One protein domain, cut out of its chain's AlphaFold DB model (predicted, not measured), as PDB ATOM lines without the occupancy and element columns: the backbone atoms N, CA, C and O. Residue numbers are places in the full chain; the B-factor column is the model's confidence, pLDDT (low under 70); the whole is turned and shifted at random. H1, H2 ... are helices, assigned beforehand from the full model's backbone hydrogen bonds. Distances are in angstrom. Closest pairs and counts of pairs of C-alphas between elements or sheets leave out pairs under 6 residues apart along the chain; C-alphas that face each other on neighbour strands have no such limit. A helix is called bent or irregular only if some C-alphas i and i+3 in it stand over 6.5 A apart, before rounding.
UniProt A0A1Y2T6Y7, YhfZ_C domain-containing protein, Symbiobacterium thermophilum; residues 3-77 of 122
ATOM      1  N   ILE A   3     -21.707  36.738  41.753       97.31
ATOM      2  CA  ILE A   3     -21.482  36.826  40.305       97.31
ATOM      3  C   ILE A   3     -21.830  35.501  39.629       97.31
ATOM      4  O   ILE A   3     -21.479  34.446  40.146       97.31
ATOM      5  N   ASP A   4     -22.487  35.555  38.470       96.62
ATOM      6  CA  ASP A   4     -22.656  34.401  37.587       96.62
ATOM      7  C   ASP A   4     -21.812  34.593  36.316       96.62
ATOM      8  O   ASP A   4     -22.242  35.299  35.401       96.62
ATOM      9  N   PRO A   5     -20.633  33.951  36.204       93.12
ATOM     10  CA  PRO A   5     -19.779  34.062  35.021       93.12
ATOM     11  C   PRO A   5     -20.430  33.578  33.717       93.12
ATOM     12  O   PRO A   5     -19.925  33.893  32.641       93.12
ATOM     13  N   GLN A   6     -21.510  32.791  33.792       93.69
ATOM     14  CA  GLN A   6     -22.235  32.295  32.617       93.69
ATOM     15  C   GLN A   6     -23.299  33.279  32.117       93.69
ATOM     16  O   GLN A   6     -23.782  33.141  30.994       93.69
ATOM     17  N   THR A   7     -23.635  34.297  32.913       92.44
ATOM     18  CA  THR A   7     -24.556  35.369  32.532       92.44
ATOM     19  C   THR A   7     -23.738  36.616  32.200       92.44
ATOM     20  O   THR A   7     -23.415  37.412  33.081       92.44
ATOM     21  N   LEU A   8     -23.375  36.770  30.921       89.56
ATOM     22  CA  LEU A   8     -22.366  37.736  30.462       89.56
ATOM     23  C   LEU A   8     -22.618  39.169  30.953       89.56
ATOM     24  O   LEU A   8     -21.720  39.779  31.531       89.56
ATOM     25  N   ASP A   9     -23.842  39.677  30.782       88.81
ATOM     26  CA  ASP A   9     -24.199  41.037  31.194       88.81
ATOM     27  C   ASP A   9     -24.073  41.219  32.710       88.81
ATOM     28  O   ASP A   9     -23.470  42.184  33.177       88.81
ATOM     29  N   GLN A  10     -24.576  40.263  33.497       93.69
ATOM     30  CA  GLN A  10     -24.485  40.312  34.956       93.69
ATOM     31  C   GLN A  10     -23.025  40.296  35.421       93.69
ATOM     32  O   GLN A  10     -22.649  41.090  36.291       93.69
ATOM     33  N   ALA A  11     -22.193  39.440  34.823       94.81
ATOM     34  CA  ALA A  11     -20.781  39.329  35.161       94.81
ATOM     35  C   ALA A  11     -20.004  40.606  34.816       94.81
ATOM     36  O   ALA A  11     -19.241  41.109  35.645       94.81
ATOM     37  N   TRP A  12     -20.225  41.163  33.623       93.94
ATOM     38  CA  TRP A  12     -19.588  42.406  33.182       93.94
ATOM     39  C   TRP A  12     -20.009  43.604  34.025       93.94
ATOM     40  O   TRP A  12     -19.148  44.333  34.518       93.94
ATOM     41  N   LEU A  13     -21.310  43.775  34.269       95.19
ATOM     42  CA  LEU A  13     -21.804  44.827  35.154       95.19
ATOM     43  C   LEU A  13     -21.217  44.685  36.563       95.19
ATOM     44  O   LEU A  13     -20.823  45.682  37.164       95.19
ATOM     45  N   THR A  14     -21.095  43.455  37.077       96.06
ATOM     46  CA  THR A  14     -20.533  43.201  38.414       96.06
ATOM     47  C   THR A  14     -19.064  43.593  38.479       96.06
ATOM     48  O   THR A  14     -18.645  44.249  39.437       96.06
ATOM     49  N   ALA A  15     -18.292  43.241  37.451       94.81
ATOM     50  CA  ALA A  15     -16.884  43.600  37.351       94.81
ATOM     51  C   ALA A  15     -16.683  45.124  37.302       94.81
ATOM     52  O   ALA A  15     -15.842  45.651  38.033       94.81
ATOM     53  N   GLU A  16     -17.477  45.843  36.502       96.00
ATOM     54  CA  GLU A  16     -17.390  47.305  36.401       96.00
ATOM     55  C   GLU A  16     -17.876  48.031  37.657       96.00
ATOM     56  O   GLU A  16     -17.290  49.039  38.052       96.00
ATOM     57  N   GLU A  17     -18.925  47.533  38.311       96.56
ATOM     58  CA  GLU A  17     -19.453  48.126  39.544       96.56
ATOM     59  C   GLU A  17     -18.478  47.951  40.723       96.56
ATOM     60  O   GLU A  17     -18.329  48.844  41.569       96.56
ATOM     61  N   CYS A  18     -17.768  46.818  40.757       96.19
ATOM     62  CA  CYS A  18     -16.798  46.489  41.801       96.19
ATOM     63  C   CYS A  18     -15.376  46.987  41.511       96.19
ATOM     64  O   CYS A  18     -14.507  46.885  42.381       96.19
ATOM     65  N   ARG A  19     -15.112  47.527  40.317       95.25
ATOM     66  CA  ARG A  19     -13.774  47.953  39.897       95.25
ATOM     67  C   ARG A  19     -13.167  48.949  40.893       95.25
ATOM     68  O   ARG A  19     -13.764  49.968  41.231       95.25
ATOM     69  N   GLY A  20     -11.955  48.651  41.365       94.06
ATOM     70  CA  GLY A  20     -11.230  49.495  42.325       94.06
ATOM     71  C   GLY A  20     -11.739  49.419  43.771       94.06
ATOM     72  O   GLY A  20     -11.238  50.152  44.622       94.06
ATOM     73  N   ARG A  21     -12.701  48.537  44.071       94.38
ATOM     74  CA  ARG A  21     -13.194  48.275  45.429       94.38
ATOM     75  C   ARG A  21     -12.590  46.977  45.967       94.38
ATOM     76  O   ARG A  21     -12.353  46.035  45.219       94.38
ATOM     77  N   GLN A  22     -12.376  46.909  47.278       95.62
ATOM     78  CA  GLN A  22     -12.031  45.652  47.946       95.62
ATOM     79  C   GLN A  22     -13.307  44.836  48.150       95.62
ATOM     80  O   GLN A  22     -14.074  45.100  49.073       95.62
ATOM     81  N   VAL A  23     -13.563  43.895  47.242       95.56
ATOM     82  CA  VAL A  23     -14.781  43.080  47.217       95.56
ATOM     83  C   VAL A  23     -14.407  41.630  46.937       95.56
ATOM     84  O   VAL A  23     -13.622  41.355  46.034       95.56
ATOM     85  N   GLU A  24     -14.999  40.705  47.688       96.81
ATOM     86  CA  GLU A  24     -14.960  39.279  47.372       96.81
ATOM     87  C   GLU A  24     -16.063  38.940  46.362       96.81
ATOM     88  O   GLU A  24     -17.248  39.233  46.587       96.81
ATOM     89  N   LEU A  25     -15.671  38.335  45.240       97.00
ATOM     90  CA  LEU A  25     -16.592  37.804  44.242       97.00
ATOM     91  C   LEU A  25     -16.903  36.346  44.575       97.00
ATOM     92  O   LEU A  25     -15.994  35.527  44.683       97.00
ATOM     93  N   VAL A  26     -18.188  36.036  44.729       97.50
ATOM     94  CA  VAL A  26     -18.672  34.690  45.055       97.50
ATOM     95  C   VAL A  26     -19.444  34.164  43.853       97.50
ATOM     96  O   VAL A  26     -20.490  34.716  43.505       97.50
ATOM     97  N   GLU A  27     -18.919  33.124  43.207       97.38
ATOM     98  CA  GLU A  27     -19.540  32.525  42.023       97.38
ATOM     99  C   GLU A  27     -20.815  31.762  42.394       97.38
ATOM    100  O   GLU A  27     -20.794  30.807  43.174       97.38
ATOM    101  N   ILE A  28     -21.946  32.209  41.855       96.62
ATOM    102  CA  ILE A  28     -23.281  31.699  42.161       96.62
ATOM    103  C   ILE A  28     -24.109  31.759  40.871       96.62
ATOM    104  O   ILE A  28     -24.175  32.826  40.265       96.62
ATOM    105  N   PRO A  29     -24.795  30.671  40.469       95.44
ATOM    106  CA  PRO A  29     -25.719  30.708  39.337       95.44
ATOM    107  C   PRO A  29     -26.763  31.816  39.495       95.44
ATOM    108  O   PRO A  29     -27.298  31.987  40.594       95.44
ATOM    109  N   TYR A  30     -27.105  32.516  38.410       92.81
ATOM    110  CA  TYR A  30     -27.998  33.678  38.446       92.81
ATOM    111  C   TYR A  30     -29.302  33.377  39.199       92.81
ATOM    112  O   TYR A  30     -29.668  34.087  40.131       92.81
ATOM    113  N   SER A  31     -29.930  32.229  38.924       91.31
ATOM    114  CA  SER A  31     -31.159  31.773  39.592       91.31
ATOM    115  C   SER A  31     -31.070  31.648  41.124       91.31
ATOM    116  O   SER A  31     -32.098  31.694  41.797       91.31
ATOM    117  N   HIS A  32     -29.871  31.496  41.692       94.12
ATOM    118  CA  HIS A  32     -29.646  31.359  43.132       94.12
ATOM    119  C   HIS A  32     -29.158  32.648  43.804       94.12
ATOM    120  O   HIS A  32     -29.170  32.709  45.035       94.12
ATOM    121  N   LEU A  33     -28.757  33.683  43.056       93.75
ATOM    122  CA  LEU A  33     -28.222  34.929  43.632       93.75
ATOM    123  C   LEU A  33     -29.189  35.551  44.644       93.75
ATOM    124  O   LEU A  33     -28.793  35.873  45.763       93.75
ATOM    125  N   LEU A  34     -30.470  35.658  44.285       90.69
ATOM    126  CA  LEU A  34     -31.479  36.272  45.147       90.69
ATOM    127  C   LEU A  34     -31.704  35.482  46.444       90.69
ATOM    128  O   LEU A  34     -31.869  36.067  47.514       90.69
ATOM    129  N   GLN A  35     -31.694  34.150  46.363       91.06
ATOM    130  CA  GLN A  35     -31.804  33.284  47.535       91.06
ATOM    131  C   GLN A  35     -30.587  33.453  48.452       91.06
ATOM    132  O   GLN A  35     -30.745  33.676  49.649       91.06
ATOM    133  N   ARG A  36     -29.375  33.402  47.891       93.88
ATOM    134  CA  ARG A  36     -28.116  33.518  48.642       93.88
ATOM    135  C   ARG A  36     -27.971  34.886  49.313       93.88
ATOM    136  O   ARG A  36     -27.448  34.966  50.423       93.88
ATOM    137  N   LEU A  37     -28.482  35.938  48.669       93.00
ATOM    138  CA  LEU A  37     -28.576  37.284  49.235       93.00
ATOM    139  C   LEU A  37     -29.502  37.316  50.460       93.00
ATOM    140  O   LEU A  37     -29.135  37.862  51.494       93.00
ATOM    141  N   ARG A  38     -30.676  36.678  50.381       90.38
ATOM    142  CA  ARG A  38     -31.619  36.581  51.514       90.38
ATOM    143  C   ARG A  38     -31.085  35.754  52.676       90.38
ATOM    144  O   ARG A  38     -31.351  36.074  53.827       90.38
ATOM    145  N   GLU A  39     -30.341  34.695  52.375       92.69
ATOM    146  CA  GLU A  39     -29.696  33.839  53.375       92.69
ATOM    147  C   GLU A  39     -28.468  34.502  54.028       92.69
ATOM    148  O   GLU A  39     -27.869  33.914  54.926       92.69
ATOM    149  N   GLY A  40     -28.077  35.706  53.587       92.69
ATOM    150  CA  GLY A  40     -26.921  36.433  54.118       92.69
ATOM    151  C   GLY A  40     -25.574  35.814  53.739       92.69
ATOM    152  O   GLY A  40     -24.572  36.075  54.395       92.69
ATOM    153  N   GLN A  41     -25.539  34.972  52.704       95.50
ATOM    154  CA  GLN A  41     -24.304  34.343  52.216       95.50
ATOM    155  C   GLN A  41     -23.536  35.244  51.243       95.50
ATOM    156  O   GLN A  41     -22.359  35.014  50.981       95.50
ATOM    157  N   ILE A  42     -24.207  36.263  50.702       96.31
ATOM    158  CA  ILE A  42     -23.613  37.375  49.963       96.31
ATOM    159  C   ILE A  42     -24.286  38.674  50.402       96.31
ATOM    160  O   ILE A  42     -25.467  38.674  50.732       96.31
ATOM    161  N   ASP A  43     -23.556  39.785  50.337       94.94
ATOM    162  CA  ASP A  43     -24.081  41.094  50.757       94.94
ATOM    163  C   ASP A  43     -24.802  41.859  49.638       94.94
ATOM    164  O   ASP A  43     -25.567  42.786  49.899       94.94
ATOM    165  N   ALA A  44     -24.518  41.517  48.379       95.00
ATOM    166  CA  ALA A  44     -25.061  42.195  47.206       95.00
ATOM    167  C   ALA A  44     -25.025  41.297  45.959       95.00
ATOM    168  O   ALA A  44     -24.170  40.411  45.839       95.00
ATOM    169  N   ALA A  45     -25.947  41.574  45.033       95.25
ATOM    170  CA  ALA A  45     -26.069  40.996  43.696       95.25
ATOM    171  C   ALA A  45     -26.514  42.093  42.709       95.25
ATOM    172  O   ALA A  45     -27.348  42.925  43.069       95.25
ATOM    173  N   ILE A  46     -25.982  42.101  41.481       94.06
ATOM    174  CA  ILE A  46     -26.565  42.877  40.379       94.06
ATOM    175  C   ILE A  46     -27.698  42.048  39.792       94.06
ATOM    176  O   ILE A  46     -27.534  40.846  39.576       94.06
ATOM    177  N   TRP A  47     -28.838  42.698  39.569       91.19
ATOM    178  CA  TRP A  47     -30.084  42.055  39.180       91.19
ATOM    179  C   TRP A  47     -30.903  42.963  38.265       91.19
ATOM    180  O   TRP A  47     -30.843  44.189  38.403       91.19
ATOM    181  N   ASN A  48     -31.693  42.371  37.371       86.88
ATOM    182  CA  ASN A  48     -32.654  43.111  36.564       86.88
ATOM    183  C   ASN A  48     -33.916  43.437  37.384       86.88
ATOM    184  O   ASN A  48     -34.631  42.539  37.825       86.88
ATOM    185  N   LEU A  49     -34.206  44.725  37.583       80.31
ATOM    186  CA  LEU A  49     -35.346  45.167  38.391       80.31
ATOM    187  C   LEU A  49     -36.694  44.698  37.821       80.31
ATOM    188  O   LEU A  49     -37.602  44.425  38.602       80.31
ATOM    189  N   ASP A  50     -36.805  44.531  36.501       77.88
ATOM    190  CA  ASP A  50     -38.039  44.080  35.847       77.88
ATOM    191  C   ASP A  50     -38.404  42.628  36.211       77.88
ATOM    192  O   ASP A  50     -39.566  42.231  36.142       77.88
ATOM    193  N   GLU A  51     -37.424  41.832  36.652       78.81
ATOM    194  CA  GLU A  51     -37.630  40.452  37.112       78.81
ATOM    195  C   GLU A  51     -38.119  40.381  38.567       78.81
ATOM    196  O   GLU A  51     -38.565  39.328  39.035       78.81
ATOM    197  N   LEU A  52     -38.044  41.487  39.315       75.19
ATOM    198  CA  LEU A  52     -38.514  41.536  40.693       75.19
ATOM    199  C   LEU A  52     -40.027  41.776  40.713       75.19
ATOM    200  O   LEU A  52     -40.520  42.884  40.520       75.19
ATOM    201  N   SER A  53     -40.788  40.720  41.003       65.06
ATOM    202  CA  SER A  53     -42.232  40.833  41.241       65.06
ATOM    203  C   SER A  53     -42.537  41.711  42.467       65.06
ATOM    204  O   SER A  53     -41.728  41.810  43.394       65.06
ATOM    205  N   SER A  54     -43.734  42.296  42.537       57.84
ATOM    206  CA  SER A  54     -44.175  43.159  43.648       57.84
ATOM    207  C   SER A  54     -44.137  42.495  45.039       57.84
ATOM    208  O   SER A  54     -44.119  43.196  46.046       57.84
ATOM    209  N   GLY A  55     -44.065  41.159  45.122       55.12
ATOM    210  CA  GLY A  55     -43.899  40.404  46.375       55.12
ATOM    211  C   GLY A  55     -42.447  40.212  46.837       55.12
ATOM    212  O   GLY A  55     -42.209  39.655  47.903       55.12
ATOM    213  N   THR A  56     -41.463  40.667  46.058       58.53
ATOM    214  CA  THR A  56     -40.015  40.463  46.290       58.53
ATOM    215  C   THR A  56     -39.377  41.593  47.122       58.53
ATOM    216  O   THR A  56     -38.159  41.645  47.279       58.53
ATOM    217  N   MET A  57     -40.213  42.487  47.657       57.69
ATOM    218  CA  MET A  57     -39.925  43.840  48.161       57.69
ATOM    219  C   MET A  57     -39.087  43.936  49.454       57.69
ATOM    220  O   MET A  57     -38.930  45.025  49.997       57.69
ATOM    221  N   GLU A  58     -38.549  42.826  49.960       69.56
ATOM    222  CA  GLU A  58     -37.728  42.800  51.184       69.56
ATOM    223  C   GLU A  58     -36.237  43.078  50.930       69.56
ATOM    224  O   GLU A  58     -35.451  43.167  51.871       69.56
ATOM    225  N   ILE A  59     -35.827  43.219  49.667       77.62
ATOM    226  CA  ILE A  59     -34.431  43.462  49.295       77.62
ATOM    227  C   ILE A  59     -34.267  44.921  48.887       77.62
ATOM    228  O   ILE A  59     -34.915  45.410  47.963       77.62
ATOM    229  N   TYR A  60     -33.358  45.620  49.566       86.12
ATOM    230  CA  TYR A  60     -32.997  46.985  49.211       86.12
ATOM    231  C   TYR A  60     -32.244  47.013  47.879       86.12
ATOM    232  O   TYR A  60     -31.109  46.546  47.788       86.12
ATOM    233  N   SER A  61     -32.843  47.623  46.858       87.56
ATOM    234  CA  SER A  61     -32.195  47.883  45.572       87.56
ATOM    235  C   SER A  61     -31.632  49.303  45.507       87.56
ATOM    236  O   SER A  61     -32.256  50.256  45.983       87.56
ATOM    237  N   ARG A  62     -30.482  49.473  44.853       89.94
ATOM    238  CA  ARG A  62     -29.938  50.784  44.472       89.94
ATOM    239  C   ARG A  62     -29.520  50.750  43.001       89.94
ATOM    240  O   ARG A  62     -29.061  49.701  42.555       89.94
ATOM    241  N   PRO A  63     -29.632  51.867  42.260       91.75
ATOM    242  CA  PRO A  63     -29.066  51.951  40.916       91.75
ATOM    243  C   PRO A  63     -27.559  51.664  40.929       91.75
ATOM    244  O   PRO A  63     -26.897  51.929  41.940       91.75
ATOM    245  N   LEU A  64     -27.012  51.208  39.799       93.75
ATOM    246  CA  LEU A  64     -25.561  51.093  39.589       93.75
ATOM    247  C   LEU A  64     -24.874  52.420  39.936       93.75
ATOM    248  O   LEU A  64     -25.451  53.485  39.702       93.75
ATOM    249  N   GLN A  65     -23.680  52.397  40.521       93.94
ATOM    250  CA  GLN A  65     -22.940  53.605  40.910       93.94
ATOM    251  C   GLN A  65     -21.745  53.865  39.995       93.94
ATOM    252  O   GLN A  65     -21.355  55.022  39.838       93.94
ATOM    253  N   SER A  66     -21.187  52.825  39.374       94.88
ATOM    254  CA  SER A  66     -20.110  52.948  38.395       94.88
ATOM    255  C   SER A  66     -20.620  53.620  37.111       94.88
ATOM    256  O   SER A  66     -21.592  53.140  36.516       94.88
ATOM    257  N   PRO A  67     -20.002  54.729  36.656       93.44
ATOM    258  CA  PRO A  67     -20.348  55.355  35.380       93.44
ATOM    259  C   PRO A  67     -20.207  54.386  34.202       93.44
ATOM    260  O   PRO A  67     -21.044  54.377  33.305       93.44
ATOM    261  N   GLU A  68     -19.170  53.549  34.219       92.75
ATOM    262  CA  GLU A  68     -18.925  52.506  33.226       92.75
ATOM    263  C   GLU A  68     -20.045  51.463  33.230       92.75
ATOM    264  O   GLU A  68     -20.607  51.188  32.172       92.75
ATOM    265  N   ALA A  69     -20.426  50.947  34.404       91.94
ATOM    266  CA  ALA A  69     -21.512  49.972  34.513       91.94
ATOM    267  C   ALA A  69     -22.854  50.559  34.040       91.94
ATOM    268  O   ALA A  69     -23.607  49.882  33.344       91.94
ATOM    269  N   ARG A  70     -23.136  51.834  34.349       91.62
ATOM    270  CA  ARG A  70     -24.326  52.535  33.835       91.62
ATOM    271  C   ARG A  70     -24.327  52.625  32.313       91.62
ATOM    272  O   ARG A  70     -25.327  52.270  31.703       91.62
ATOM    273  N   ARG A  71     -23.208  53.040  31.704       89.25
ATOM    274  CA  ARG A  71     -23.093  53.110  30.236       89.25
ATOM    275  C   ARG A  71     -23.336  51.751  29.587       89.25
ATOM    276  O   ARG A  71     -24.058  51.688  28.599       89.25
ATOM    277  N   ILE A  72     -22.761  50.683  30.147       86.69
ATOM    278  CA  ILE A  72     -22.981  49.317  29.655       86.69
ATOM    279  C   ILE A  72     -24.465  48.968  29.746       86.69
ATOM    280  O   ILE A  72     -25.055  48.633  28.726       86.69
ATOM    281  N   ALA A  73     -25.083  49.133  30.919       86.56
ATOM    282  CA  ALA A  73     -26.493  48.813  31.131       86.56
ATOM    283  C   ALA A  73     -27.431  49.570  30.172       86.56
ATOM    284  O   ALA A  73     -28.386  48.991  29.664       86.56
ATOM    285  N   GLU A  74     -27.143  50.842  29.884       83.50
ATOM    286  CA  GLU A  74     -27.906  51.643  28.920       83.50
ATOM    287  C   GLU A  74     -27.739  51.113  27.485       83.50
ATOM    288  O   GLU A  74     -28.724  50.974  26.755       83.50
ATOM    289  N   SER A  75     -26.509  50.758  27.092       78.06
ATOM    290  CA  SER A  75     -26.205  50.232  25.753       78.06
ATOM    291  C   SER A  75     -26.641  48.779  25.523       78.06
ATOM    292  O   SER A  75     -26.866  48.391  24.381       78.06
ATOM    293  N   SER A  76     -26.812  47.984  26.583       71.50
ATOM    294  CA  SER A  76     -27.216  46.569  26.507       71.50
ATOM    295  C   SER A  76     -28.723  46.365  26.294       71.50
ATOM    296  O   SER A  76     -29.193  45.232  26.263       71.50
ATOM    297  N   SER A  77     -29.501  47.440  26.142       71.12
ATOM    298  CA  SER A  77     -30.946  47.365  25.871       71.12
ATOM    299  C   SER A  77     -31.292  47.191  24.385       71.12
ATOM    300  O   SER A  77     -32.458  46.992  24.034       71.12
TER     301      SER A  77
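This is residues 3 to 77 of the 122 residues of the protein "YhfZ_C domain-containing protein" of Symbiobacterium thermophilum (UniProt A0A1Y2T6Y7). With little regular structure, this is a rounded body of loops and three short helices: H1 and H3 lie side by side, H2 stands separately, and the long loop of residues 39 to 66 passes through the middle and swings out before H3. The printed part has 75 residues, with H1, H2 and H3 in that order and no named strand; the class is all helix, though named elements hold only 29 residues. It is compact, with a radius of gyration of the C-alphas of 12.1 A and spans of 30 by 26 by 22 A.

H1, residues 8 to 18, touches H3, residues 67 to 75, at a shallow tilt of 21 degrees, opposite ways; their closest C-alphas, of Leu 13 and Ala 69, are 5.2 A apart. H2, residues 30 to 38, is apart from H3, and only just from H1, at 8.3 A between closest C-alphas. Every O i to N i+4 pair is within hydrogen-bond range in H1 and H3, and 3 of 5 in H2.

H1 runs 15.4 A from C-alpha 8 at (-22.366, 37.736, 30.462). H2 measures 13.9 A and is irregular: C-alphas 31 and 34 are 7.2 A apart. H3 measures 12.4 A, ending at C-alpha 75, (-26.205, 50.232, 25.753).

The C-alphas farthest apart, of Gly 20 and Gly 55, are 34.2 A apart. The printed part has no cut; both links are long, and pLDDT is under 70 at residues 53 to 58.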